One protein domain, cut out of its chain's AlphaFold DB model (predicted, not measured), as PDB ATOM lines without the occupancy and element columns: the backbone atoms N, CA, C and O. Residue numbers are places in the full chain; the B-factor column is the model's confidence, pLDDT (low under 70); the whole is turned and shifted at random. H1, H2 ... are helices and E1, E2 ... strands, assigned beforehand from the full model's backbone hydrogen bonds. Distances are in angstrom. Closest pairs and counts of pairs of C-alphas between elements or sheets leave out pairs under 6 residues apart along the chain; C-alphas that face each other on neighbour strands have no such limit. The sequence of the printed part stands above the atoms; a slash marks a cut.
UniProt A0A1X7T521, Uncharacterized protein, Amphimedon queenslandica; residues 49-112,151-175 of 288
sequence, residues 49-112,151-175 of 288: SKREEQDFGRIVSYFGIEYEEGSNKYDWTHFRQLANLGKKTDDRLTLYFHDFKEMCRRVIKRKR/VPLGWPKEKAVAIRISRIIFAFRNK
ATOM      1  N   SER A  49     -18.252 -46.289 -10.788       88.38
ATOM      2  CA  SER A  49     -17.869 -47.598 -11.310       88.38
ATOM      3  C   SER A  49     -18.025 -48.671 -10.231       88.38
ATOM      4  O   SER A  49     -17.972 -48.395  -9.037       88.38
ATOM      5  N   LYS A  50     -18.141 -49.939 -10.642       86.56
ATOM      6  CA  LYS A  50     -18.238 -51.067  -9.700       86.56
ATOM      7  C   LYS A  50     -17.046 -51.138  -8.732       86.56
ATOM      8  O   LYS A  50     -17.228 -51.529  -7.585       86.56
ATOM      9  N   ARG A  51     -15.844 -50.778  -9.200       88.31
ATOM     10  CA  ARG A  51     -14.633 -50.744  -8.367       88.31
ATOM     11  C   ARG A  51     -14.713 -49.618  -7.336       88.31
ATOM     12  O   ARG A  51     -14.477 -49.865  -6.166       88.31
ATOM     13  N   GLU A  52     -15.154 -48.434  -7.753       92.62
ATOM     14  CA  GLU A  52     -15.343 -47.290  -6.852       92.62
ATOM     15  C   GLU A  52     -16.402 -47.571  -5.772       92.62
ATOM     16  O   GLU A  52     -16.164 -47.286  -4.604       92.62
ATOM     17  N   GLU A  53     -17.543 -48.186  -6.130       91.38
ATOM     18  CA  GLU A  53     -18.568 -48.617  -5.157       91.38
ATOM     19  C   GLU A  53     -17.981 -49.590  -4.116       91.38
ATOM     20  O   GLU A  53     -18.287 -49.522  -2.922       91.38
ATOM     21  N   GLN A  54     -17.143 -50.523  -4.576       90.50
ATOM     22  CA  GLN A  54     -16.526 -51.548  -3.740       90.50
ATOM     23  C   GLN A  54     -15.497 -50.955  -2.780       90.50
ATOM     24  O   GLN A  54     -15.545 -51.259  -1.587       90.50
ATOM     25  N   ASP A  55     -14.590 -50.123  -3.282       92.62
ATOM     26  CA  ASP A  55     -13.543 -49.508  -2.470       92.62
ATOM     27  C   ASP A  55     -14.157 -48.542  -1.450       92.62
ATOM     28  O   ASP A  55     -13.820 -48.617  -0.269       92.62
ATOM     29  N   PHE A  56     -15.174 -47.763  -1.844       93.75
ATOM     30  CA  PHE A  56     -15.951 -46.943  -0.913       93.75
ATOM     31  C   PHE A  56     -16.541 -47.786   0.225       93.75
ATOM     32  O   PHE A  56     -16.289 -47.523   1.400       93.75
ATOM     33  N   GLY A  57     -17.299 -48.838  -0.106       92.00
ATOM     34  CA  GLY A  57     -17.952 -49.682   0.897       92.00
ATOM     35  C   GLY A  57     -16.961 -50.396   1.820       92.00
ATOM     36  O   GLY A  57     -17.234 -50.546   3.011       92.00
ATOM     37  N   ARG A  58     -15.799 -50.805   1.296       93.69
ATOM     38  CA  ARG A  58     -14.716 -51.399   2.089       93.69
ATOM     39  C   ARG A  58     -14.156 -50.388   3.077       93.69
ATOM     40  O   ARG A  58     -14.236 -50.651   4.275       93.69
ATOM     41  N   ILE A  59     -13.649 -49.254   2.600       94.62
ATOM     42  CA  ILE A  59     -13.001 -48.246   3.450       94.62
ATOM     43  C   ILE A  59     -13.979 -47.703   4.495       94.62
ATOM     44  O   ILE A  59     -13.641 -47.713   5.676       94.62
ATOM     45  N   VAL A  60     -15.227 -47.382   4.120       93.44
ATOM     46  CA  VAL A  60     -16.263 -46.959   5.086       93.44
ATOM     47  C   VAL A  60     -16.527 -48.029   6.144       93.44
ATOM     48  O   VAL A  60     -16.740 -47.697   7.306       93.44
ATOM     49  N   SER A  61     -16.523 -49.314   5.775       90.50
ATOM     50  CA  SER A  61     -16.769 -50.395   6.738       90.50
ATOM     51  C   SER A  61     -15.615 -50.639   7.712       90.50
ATOM     52  O   SER A  61     -15.858 -51.172   8.792       90.50
ATOM     53  N   TYR A  62     -14.385 -50.292   7.328       88.44
ATOM     54  CA  TYR A  62     -13.185 -50.513   8.135       88.44
ATOM     55  C   TYR A  62     -12.830 -49.309   8.995       88.44
ATOM     56  O   TYR A  62     -12.655 -49.451  10.200       88.44
ATOM     57  N   PHE A  63     -12.720 -48.144   8.362       88.94
ATOM     58  CA  PHE A  63     -12.183 -46.934   8.977       88.94
ATOM     59  C   PHE A  63     -13.278 -45.925   9.324       88.94
ATOM     60  O   PHE A  63     -13.090 -45.077  10.188       88.94
ATOM     61  N   GLY A  64     -14.447 -46.024   8.685       89.94
ATOM     62  CA  GLY A  64     -15.445 -44.963   8.738       89.94
ATOM     63  C   GLY A  64     -15.037 -43.765   7.879       89.94
ATOM     64  O   GLY A  64     -14.278 -43.907   6.920       89.94
ATOM     65  N   ILE A  65     -15.610 -42.604   8.187       91.38
ATOM     66  CA  ILE A  65     -15.295 -41.322   7.548       91.38
ATOM     67  C   ILE A  65     -15.048 -40.313   8.663       91.38
ATOM     68  O   ILE A  65     -15.827 -40.243   9.616       91.38
ATOM     69  N   GLU A  66     -13.969 -39.552   8.523       90.44
ATOM     70  CA  GLU A  66     -13.590 -38.493   9.450       90.44
ATOM     71  C   GLU A  66     -14.570 -37.322   9.330       90.44
ATOM     72  O   GLU A  66     -14.938 -36.888   8.235       90.44
ATOM     73  N   TYR A  67     -15.046 -36.843  10.476       90.88
ATOM     74  CA  TYR A  67     -16.037 -35.779  10.558       90.88
ATOM     75  C   TYR A  67     -15.552 -34.711  11.529       90.88
ATOM     76  O   TYR A  67     -15.324 -34.989  12.706       90.88
ATOM     77  N   GLU A  68     -15.402 -33.493  11.023       89.19
ATOM     78  CA  GLU A  68     -15.013 -32.336  11.814       89.19
ATOM     79  C   GLU A  68     -16.257 -31.712  12.456       89.19
ATOM     80  O   GLU A  68     -17.058 -31.043  11.798       89.19
ATOM     81  N   GLU A  69     -16.417 -31.902  13.767       82.06
ATOM     82  CA  GLU A  69     -17.576 -31.393  14.514       82.06
ATOM     83  C   GLU A  69     -17.645 -29.854  14.526       82.06
ATOM     84  O   GLU A  69     -18.733 -29.283  14.538       82.06
ATOM     85  N   GLY A  70     -16.498 -29.169  14.425       80.94
ATOM     86  CA  GLY A  70     -16.428 -27.704  14.396       80.94
ATOM     87  C   GLY A  70     -16.837 -27.067  13.062       80.94
ATOM     88  O   GLY A  70     -17.380 -25.964  13.052       80.94
ATOM     89  N   SER A  71     -16.602 -27.744  11.936       82.56
ATOM     90  CA  SER A  71     -16.917 -27.229  10.595       82.56
ATOM     91  C   SER A  71     -18.185 -27.854   9.997       82.56
ATOM     92  O   SER A  71     -18.677 -27.371   8.975       82.56
ATOM     93  N   ASN A  72     -18.735 -28.897  10.639       83.81
ATOM     94  CA  ASN A  72     -19.857 -29.711  10.159       83.81
ATOM     95  C   ASN A  72     -19.605 -30.249   8.736       83.81
ATOM     96  O   ASN A  72     -20.498 -30.287   7.885       83.81
ATOM     97  N   LYS A  73     -18.355 -30.633   8.463       87.38
ATOM     98  CA  LYS A  73     -17.913 -31.168   7.174       87.38
ATOM     99  C   LYS A  73     -17.180 -32.489   7.368       87.38
ATOM    100  O   LYS A  73     -16.590 -32.756   8.412       87.38
ATOM    101  N   TYR A  74     -17.259 -33.336   6.348       90.00
ATOM    102  CA  TYR A  74     -16.481 -34.568   6.280       90.00
ATOM    103  C   TYR A  74     -15.113 -34.260   5.675       90.00
ATOM    104  O   TYR A  74     -15.060 -33.618   4.621       90.00
ATOM    105  N   ASP A  75     -14.036 -34.741   6.299       91.44
ATOM    106  CA  ASP A  75     -12.721 -34.717   5.661       91.44
ATOM    107  C   ASP A  75     -12.591 -35.931   4.733       91.44
ATOM    108  O   ASP A  75     -12.549 -37.094   5.143       91.44
ATOM    109  N   TRP A  76     -12.559 -35.648   3.434       93.62
ATOM    110  CA  TRP A  76     -12.410 -36.657   2.393       93.62
ATOM    111  C   TRP A  76     -10.955 -36.912   2.013       93.62
ATOM    112  O   TRP A  76     -10.691 -37.771   1.171       93.62
ATOM    113  N   THR A  77      -9.999 -36.175   2.571       91.62
ATOM    114  CA  THR A  77      -8.596 -36.201   2.148       91.62
ATOM    115  C   THR A  77      -7.968 -37.563   2.391       91.62
ATOM    116  O   THR A  77      -7.520 -38.199   1.432       91.62
ATOM    117  N   HIS A  78      -8.018 -38.057   3.629       91.56
ATOM    118  CA  HIS A  78      -7.504 -39.383   3.961       91.56
ATOM    119  C   HIS A  78      -8.331 -40.491   3.289       91.56
ATOM    120  O   HIS A  78      -7.796 -41.400   2.646       91.56
ATOM    121  N   PHE A  79      -9.658 -40.354   3.325       94.06
ATOM    122  CA  PHE A  79     -10.583 -41.316   2.733       94.06
ATOM    123  C   PHE A  79     -10.353 -41.528   1.224       94.06
ATOM    124  O   PHE A  79     -10.354 -42.663   0.745       94.06
ATOM    125  N   ARG A  80     -10.118 -40.456   0.453       93.56
ATOM    126  CA  ARG A  80      -9.855 -40.528  -0.997       93.56
ATOM    127  C   ARG A  80      -8.599 -41.312  -1.331       93.56
ATOM    128  O   ARG A  80      -8.595 -42.014  -2.344       93.56
ATOM    129  N   GLN A  81      -7.556 -41.159  -0.519       92.69
ATOM    130  CA  GLN A  81      -6.289 -41.859  -0.704       92.69
ATOM    131  C   GLN A  81      -6.480 -43.356  -0.461       92.69
ATOM    132  O   GLN A  81      -6.097 -44.160  -1.304       92.69
ATOM    133  N   LEU A  82      -7.162 -43.727   0.626       91.75
ATOM    134  CA  LEU A  82      -7.428 -45.128   0.957       91.75
ATOM    135  C   LEU A  82      -8.376 -45.818  -0.034       91.75
ATOM    136  O   LEU A  82      -8.185 -46.985  -0.371       91.75
ATOM    137  N   ALA A  83      -9.413 -45.115  -0.496       91.69
ATOM    138  CA  ALA A  83     -10.439 -45.678  -1.374       91.69
ATOM    139  C   ALA A  83     -10.101 -45.568  -2.871       91.69
ATOM    140  O   ALA A  83     -10.911 -45.964  -3.707       91.69
ATOM    141  N   ASN A  84      -8.943 -45.001  -3.235       91.00
ATOM    142  CA  ASN A  84      -8.575 -44.683  -4.619       91.00
ATOM    143  C   ASN A  84      -9.622 -43.815  -5.355       91.00
ATOM    144  O   ASN A  84      -9.816 -43.931  -6.568       91.00
ATOM    145  N   LEU A  85     -10.280 -42.901  -4.632       90.50
ATOM    146  CA  LEU A  85     -11.337 -42.015  -5.145       90.50
ATOM    147  C   LEU A  85     -10.853 -40.583  -5.407       90.50
ATOM    148  O   LEU A  85     -11.648 -39.646  -5.400       90.50
ATOM    149  N   GLY A  86      -9.563 -40.392  -5.697       86.81
ATOM    150  CA  GLY A  86      -8.972 -39.064  -5.933       86.81
ATOM    151  C   GLY A  86      -9.593 -38.262  -7.087       86.81
ATOM    152  O   GLY A  86      -9.391 -37.059  -7.178       86.81
ATOM    153  N   LYS A  87     -10.372 -38.909  -7.966       84.81
ATOM    154  CA  LYS A  87     -11.075 -38.267  -9.092       84.81
ATOM    155  C   LYS A  87     -12.479 -37.759  -8.736       84.81
ATOM    156  O   LYS A  87     -13.110 -37.127  -9.580       84.81
ATOM    157  N   LYS A  88     -13.001 -38.070  -7.542       88.31
ATOM    158  CA  LYS A  88     -14.340 -37.658  -7.093       88.31
ATOM    159  C   LYS A  88     -14.242 -36.403  -6.232       88.31
ATOM    160  O   LYS A  88     -13.385 -36.316  -5.356       88.31
ATOM    161  N   THR A  89     -15.146 -35.455  -6.467       90.38
ATOM    162  CA  THR A  89     -15.261 -34.247  -5.643       90.38
ATOM    163  C   THR A  89     -15.909 -34.558  -4.293       90.38
ATOM    164  O   THR A  89     -16.689 -35.504  -4.166       90.38
ATOM    165  N   ASP A  90     -15.614 -33.738  -3.290       91.69
ATOM    166  CA  ASP A  90     -16.107 -33.841  -1.909       91.69
ATOM    167  C   ASP A  90     -17.640 -33.873  -1.859       91.69
ATOM    168  O   ASP A  90     -18.227 -34.710  -1.173       91.69
ATOM    169  N   ASP A  91     -18.300 -33.044  -2.673       89.94
ATOM    170  CA  ASP A  91     -19.764 -33.013  -2.787       89.94
ATOM    171  C   ASP A  91     -20.331 -34.358  -3.258       89.94
ATOM    172  O   ASP A  91     -21.357 -34.833  -2.768       89.94
ATOM    173  N   ARG A  92     -19.640 -35.014  -4.201       89.12
ATOM    174  CA  ARG A  92     -20.057 -36.311  -4.753       89.12
ATOM    175  C   ARG A  92     -19.876 -37.433  -3.747       89.12
ATOM    176  O   ARG A  92     -20.743 -38.303  -3.661       89.12
ATOM    177  N   LEU A  93     -18.774 -37.412  -3.003       92.31
ATOM    178  CA  LEU A  93     -18.515 -38.367  -1.928       92.31
ATOM    179  C   LEU A  93     -19.541 -38.209  -0.803       92.31
ATOM    180  O   LEU A  93     -20.120 -39.196  -0.355       92.31
ATOM    181  N   THR A  94     -19.837 -36.966  -0.429       92.75
ATOM    182  CA  THR A  94     -20.825 -36.629   0.600       92.75
ATOM    183  C   THR A  94     -22.215 -37.112   0.214       92.75
ATOM    184  O   THR A  94     -22.847 -37.831   0.988       92.75
ATOM    185  N   LEU A  95     -22.674 -36.803  -1.002       90.81
ATOM    186  CA  LEU A  95     -23.973 -37.267  -1.492       90.81
ATOM    187  C   LEU A  95     -24.073 -38.800  -1.465       90.81
ATOM    188  O   LEU A  95     -25.031 -39.355  -0.927       90.81
ATOM    189  N   TYR A  96     -23.043 -39.484  -1.965       92.38
ATOM    190  CA  TYR A  96     -22.993 -40.945  -1.964       92.38
ATOM    191  C   TYR A  96     -23.002 -41.527  -0.546       92.38
ATOM    192  O   TYR A  96     -23.670 -42.528  -0.278       92.38
ATOM    193  N   PHE A  97     -22.302 -40.891   0.394       92.62
ATOM    194  CA  PHE A  97     -22.304 -41.305   1.791       92.62
ATOM    195  C   PHE A  97     -23.672 -41.139   2.454       92.62
ATOM    196  O   PHE A  97     -24.105 -42.022   3.199       92.62
ATOM    197  N   HIS A  98     -24.381 -40.045   2.178       92.12
ATOM    198  CA  HIS A  98     -25.740 -39.851   2.676       92.12
ATOM    199  C   HIS A  98     -26.687 -40.940   2.167       92.12
ATOM    200  O   HIS A  98     -27.408 -41.549   2.964       92.12
ATOM    201  N   ASP A  99     -26.623 -41.265   0.879       91.12
ATOM    202  CA  ASP A  99     -27.409 -42.356   0.311       91.12
ATOM    203  C   ASP A  99     -27.041 -43.717   0.927       91.12
ATOM    204  O   ASP A  99     -27.921 -44.516   1.269       91.12
ATOM    205  N   PHE A 100     -25.748 -43.970   1.148       92.12
ATOM    206  CA  PHE A 100     -25.258 -45.166   1.832       92.12
ATOM    207  C   PHE A 100     -25.774 -45.267   3.279       92.12
ATOM    208  O   PHE A 100     -26.212 -46.337   3.725       92.12
ATOM    209  N   LYS A 101     -25.791 -44.155   4.025       89.69
ATOM    210  CA  LYS A 101     -26.391 -44.091   5.368       89.69
ATOM    211  C   LYS A 101     -27.876 -44.429   5.328       89.69
ATOM    212  O   LYS A 101     -28.347 -45.217   6.155       89.69
ATOM    213  N   GLU A 102     -28.611 -43.889   4.360       90.06
ATOM    214  CA  GLU A 102     -30.034 -44.184   4.195       90.06
ATOM    215  C   GLU A 102     -30.285 -45.654   3.841       90.06
ATOM    216  O   GLU A 102     -31.198 -46.275   4.394       90.06
ATOM    217  N   MET A 103     -29.441 -46.278   3.014       87.88
ATOM    218  CA  MET A 103     -29.498 -47.729   2.798       87.88
ATOM    219  C   MET A 103     -29.365 -48.511   4.105       87.88
ATOM    220  O   MET A 103     -30.178 -49.405   4.375       87.88
ATOM    221  N   CYS A 104     -28.367 -48.171   4.924       88.19
ATOM    222  CA  CYS A 104     -28.132 -48.821   6.209       88.19
ATOM    223  C   CYS A 104     -29.336 -48.638   7.147       88.19
ATOM    224  O   CYS A 104     -29.825 -49.612   7.729       88.19
ATOM    225  N   ARG A 105     -29.897 -47.421   7.224       87.81
ATOM    226  CA  ARG A 105     -31.118 -47.134   7.999       87.81
ATOM    227  C   ARG A 105     -32.307 -47.967   7.539       87.81
ATOM    228  O   ARG A 105     -33.029 -48.502   8.381       87.81
ATOM    229  N   ARG A 106     -32.517 -48.130   6.229       87.31
ATOM    230  CA  ARG A 106     -33.604 -48.975   5.701       87.31
ATOM    231  C   ARG A 106     -33.444 -50.432   6.136       87.31
ATOM    232  O   ARG A 106     -34.432 -51.058   6.507       87.31
ATOM    233  N   VAL A 107     -32.227 -50.979   6.141       83.38
ATOM    234  CA  VAL A 107     -31.975 -52.355   6.615       83.38
ATOM    235  C   VAL A 107     -32.240 -52.503   8.114       83.38
ATOM    236  O   VAL A 107     -32.844 -53.496   8.520       83.38
ATOM    237  N   ILE A 108     -31.884 -51.498   8.920       82.31
ATOM    238  CA  ILE A 108     -32.220 -51.465  10.353       82.31
ATOM    239  C   ILE A 108     -33.743 -51.474  10.558       82.31
ATOM    240  O   ILE A 108     -34.249 -52.248  11.371       82.31
ATOM    241  N   LYS A 109     -34.484 -50.650   9.803       80.12
ATOM    242  CA  LYS A 109     -35.947 -50.518   9.928       80.12
ATOM    243  C   LYS A 109     -36.711 -51.771   9.478       80.12
ATOM    244  O   LYS A 109     -37.675 -52.142  10.137       80.12
ATOM    245  N   ARG A 110     -36.269 -52.460   8.415       69.69
ATOM    246  CA  ARG A 110     -36.940 -53.667   7.874       69.69
ATOM    247  C   ARG A 110     -36.941 -54.878   8.819       69.69
ATOM    248  O   ARG A 110     -37.743 -55.778   8.620       69.69
ATOM    249  N   LYS A 111     -36.048 -54.929   9.817       60.06
ATOM    250  CA  LYS A 111     -35.929 -56.055  10.769       60.06
ATOM    251  C   LYS A 111     -36.545 -55.791  12.149       60.06
ATOM    252  O   LYS A 111     -36.322 -56.586  13.060       60.06
ATOM    253  N   ARG A 112     -37.314 -54.711  12.333       52.34
ATOM    254  CA  ARG A 112     -38.272 -54.658  13.447       52.34
ATOM    255  C   ARG A 112     -39.454 -55.544  13.043       52.34
ATOM    256  O   ARG A 112     -40.123 -55.172  12.081       52.34
ATOM    257  N   VAL A 151     -28.544 -42.667  -8.609       53.44
ATOM    258  CA  VAL A 151     -28.454 -44.114  -8.778       53.44
ATOM    259  C   VAL A 151     -29.060 -44.695  -7.505       53.44
ATOM    260  O   VAL A 151     -28.566 -44.364  -6.427       53.44
ATOM    261  N   PRO A 152     -30.129 -45.509  -7.570       55.25
ATOM    262  CA  PRO A 152     -30.680 -46.122  -6.377       55.25
ATOM    263  C   PRO A 152     -29.585 -47.002  -5.792       55.25
ATOM    264  O   PRO A 152     -29.293 -48.080  -6.319       55.25
ATOM    265  N   LEU A 153     -28.918 -46.515  -4.750       64.94
ATOM    266  CA  LEU A 153     -27.847 -47.265  -4.135       64.94
ATOM    267  C   LEU A 153     -28.475 -48.502  -3.486       64.94
ATOM    268  O   LEU A 153     -29.286 -48.434  -2.557       64.94
ATOM    269  N   GLY A 154     -28.197 -49.645  -4.108       70.50
ATOM    270  CA  GLY A 154     -28.613 -50.962  -3.654       70.50
ATOM    271  C   GLY A 154     -27.684 -51.465  -2.560       70.50
ATOM    272  O   GLY A 154     -26.560 -50.989  -2.416       70.50
ATOM    273  N   TRP A 155     -28.145 -52.455  -1.791       79.50
ATOM    274  CA  TRP A 155     -27.299 -53.139  -0.809       79.50
ATOM    275  C   TRP A 155     -25.964 -53.571  -1.446       79.50
ATOM    276  O   TRP A 155     -25.992 -53.993  -2.609       79.50
ATOM    277  N   PRO A 156     -24.817 -53.471  -0.739       85.75
ATOM    278  CA  PRO A 156     -23.513 -53.742  -1.333       85.75
ATOM    279  C   PRO A 156     -23.505 -55.075  -2.080       85.75
ATOM    280  O   PRO A 156     -23.886 -56.111  -1.536       85.75
ATOM    281  N   LYS A 157     -23.098 -55.038  -3.353       81.50
ATOM    282  CA  LYS A 157     -23.122 -56.214  -4.239       81.50
ATOM    283  C   LYS A 157     -22.042 -57.234  -3.871       81.50
ATOM    284  O   LYS A 157     -22.184 -58.421  -4.152       81.50
ATOM    285  N   GLU A 158     -20.941 -56.773  -3.282       86.62
ATOM    286  CA  GLU A 158     -19.837 -57.627  -2.854       86.62
ATOM    287  C   GLU A 158     -20.172 -58.289  -1.509       86.62
ATOM    288  O   GLU A 158     -20.548 -57.628  -0.537       86.62
ATOM    289  N   LYS A 159     -20.090 -59.626  -1.471       85.38
ATOM    290  CA  LYS A 159     -20.593 -60.427  -0.346       85.38
ATOM    291  C   LYS A 159     -19.850 -60.131   0.958       85.38
ATOM    292  O   LYS A 159     -20.489 -60.085   2.003       85.38
ATOM    293  N   ALA A 160     -18.533 -59.922   0.922       86.44
ATOM    294  CA  ALA A 160     -17.733 -59.727   2.132       86.44
ATOM    295  C   ALA A 160     -18.089 -58.410   2.845       86.44
ATOM    296  O   ALA A 160     -18.364 -58.410   4.044       86.44
ATOM    297  N   VAL A 161     -18.176 -57.311   2.101       88.00
ATOM    298  CA  VAL A 161     -18.609 -55.984   2.552       88.00
ATOM    299  C   VAL A 161     -20.057 -56.033   3.024       88.00
ATOM    300  O   VAL A 161     -20.354 -55.573   4.124       88.00
ATOM    301  N   ALA A 162     -20.953 -56.666   2.261       87.19
ATOM    302  CA  ALA A 162     -22.348 -56.844   2.664       87.19
ATOM    303  C   ALA A 162     -22.477 -57.586   4.004       87.19
ATOM    304  O   ALA A 162     -23.261 -57.185   4.868       87.19
ATOM    305  N   ILE A 163     -21.700 -58.655   4.196       89.12
ATOM    306  CA  ILE A 163     -21.659 -59.434   5.437       89.12
ATOM    307  C   ILE A 163     -21.111 -58.584   6.590       89.12
ATOM    308  O   ILE A 163     -21.704 -58.578   7.670       89.12
ATOM    309  N   ARG A 164     -20.015 -57.846   6.381       89.62
ATOM    310  CA  ARG A 164     -19.432 -56.972   7.413       89.62
ATOM    311  C   ARG A 164     -20.392 -55.874   7.836       89.62
ATOM    312  O   ARG A 164     -20.673 -55.758   9.023       89.62
ATOM    313  N   ILE A 165     -20.974 -55.140   6.891       89.88
ATOM    314  CA  ILE A 165     -21.945 -54.083   7.198       89.88
ATOM    315  C   ILE A 165     -23.178 -54.680   7.885       89.88
ATOM    316  O   ILE A 165     -23.681 -54.103   8.846       89.88
ATOM    317  N   SER A 166     -23.632 -55.872   7.481       88.06
ATOM    318  CA  SER A 166     -24.716 -56.575   8.186       88.06
ATOM    319  C   SER A 166     -24.364 -56.866   9.647       88.06
ATOM    320  O   SER A 166     -25.212 -56.695  10.523       88.06
ATOM    321  N   ARG A 167     -23.123 -57.290   9.918       86.25
ATOM    322  CA  ARG A 167     -22.622 -57.534  11.277       86.25
ATOM    323  C   ARG A 167     -22.512 -56.248  12.082       86.25
ATOM    324  O   ARG A 167     -22.990 -56.229  13.207       86.25
ATOM    325  N   ILE A 168     -21.972 -55.182  11.494       88.94
ATOM    326  CA  ILE A 168     -21.907 -53.852  12.112       88.94
ATOM    327  C   ILE A 168     -23.321 -53.399  12.497       88.94
ATOM    328  O   ILE A 168     -23.587 -53.100  13.656       88.94
ATOM    329  N   ILE A 169     -24.273 -53.455  11.563       89.06
ATOM    330  CA  ILE A 169     -25.677 -53.106  11.816       89.06
ATOM    331  C   ILE A 169     -26.293 -53.972  12.924       89.06
ATOM    332  O   ILE A 169     -27.015 -53.461  13.782       89.06
ATOM    333  N   PHE A 170     -26.031 -55.281  12.922       87.12
ATOM    334  CA  PHE A 170     -26.489 -56.177  13.982       87.12
ATOM    335  C   PHE A 170     -25.894 -55.785  15.340       87.12
ATOM    336  O   PHE A 170     -26.631 -55.724  16.322       87.12
ATOM    337  N   ALA A 171     -24.601 -55.478  15.393       86.38
ATOM    338  CA  ALA A 171     -23.908 -55.068  16.607       86.38
ATOM    339  C   ALA A 171     -24.511 -53.787  17.189       86.38
ATOM    340  O   ALA A 171     -24.901 -53.749  18.354       86.38
ATOM    341  N   PHE A 172     -24.697 -52.774  16.336       85.62
ATOM    342  CA  PHE A 172     -25.352 -51.520  16.698       85.62
ATOM    343  C   PHE A 172     -26.775 -51.737  17.222       85.62
ATOM    344  O   PHE A 172     -27.183 -51.084  18.184       85.62
ATOM    345  N   ARG A 173     -27.532 -52.659  16.612       84.06
ATOM    346  CA  ARG A 173     -28.922 -52.942  16.995       84.06
ATOM    347  C   ARG A 173     -29.035 -53.672  18.327       84.06
ATOM    348  O   ARG A 173     -29.949 -53.377  19.087       84.06
ATOM    349  N   ASN A 174     -28.142 -54.618  18.588       84.50
ATOM    350  CA  ASN A 174     -28.220 -55.473  19.771       84.50
ATOM    351  C   ASN A 174     -27.296 -55.019  20.902       84.50
ATOM    352  O   ASN A 174     -27.282 -55.658  21.944       84.50
ATOM    353  N   LYS A 175     -26.523 -53.939  20.704       84.06
ATOM    354  CA  LYS A 175     -25.519 -53.437  21.659       84.06
ATOM    355  C   LYS A 175     -24.472 -54.492  22.050       84.06
ATOM    356  O   LYS A 175     -23.833 -54.379  23.088       84.06
TER     357      LYS A 175
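Overview. This is residues 49 to 112 and 151 to 175 of the 288 residues of an uncharacterized protein of Amphimedon queenslandica (UniProt A0A1X7T521). One long helix, H3, makes the longest axis, and H1 and H4, roughly side by side, cross along one side of it. A small hairpin, E1 and E2, and the short helix H2 lie toward the end where H3 begins. The 89 printed residues hold four named helices and two named strands, in the order H1, E1, E2, H2, H3, H4; the class is mostly helix, and the two-stranded sheet is antiparallel. The whole is compact, with a radius of gyration of the C-alphas of 13.3 A and spans of 37 by 32 by 22 A.

Arrangement. E1, residues 66 to 68, and E2, residues 73 to 75, form a hairpin, with N 68 and O 73 within hydrogen-bond range at 3.0 A. The closest C-alphas of E2 and H3, residues 90 to 110, are those of Tyr 74 and Thr 94, 7.4 A apart. H1, residues 50 to 62, and H3 are near each other, with 9 pairs of C-alphas within 10 A. H4, residues 159 to 174, touches H1 with residues 161 to 165 alone, closest at the C-alphas of Arg 58 and Val 161, 6.0 A. They run the same way at a shallow tilt of 34.7 degrees, only just short of steep. H3 and H4 only just touch, with 3 pairs of C-alphas within 8 A, the closest those of Ile 108 and Ile 169, 6.9 A, at a steep tilt of 63 degrees. H2, residues 77 to 82, is close to but not clearly touching H1, and apart from H3 and H4. Each O i to N i+4 pair is within hydrogen-bond range in H1, H3 and H4; H2 has 1 of 2, and 2 of 3 O i to N i+3 pairs.

Along the chain. H3 is 30.4 A long from first to last C-alpha, H4 22.1 A, H1 18.5 A, H2 9.1 A, E1 6.7 A and E2 6.5 A. H1 begins at C-alpha 50 (-18.238, -51.067, -9.700), and H4 ends at C-alpha 174 (-28.220, -55.473, 19.771).

Size, cuts and confidence. The two C-alphas farthest apart, those of Lys 87 and Arg 112, are 38.9 A apart. Residues 113 to 150 are not printed, and C-alphas 112 and 151 are 26.5 A apart across this cut. Of the links printed whole, none is long. The model's pLDDT is under 70 at residues 110 to 112 and 151 to 153.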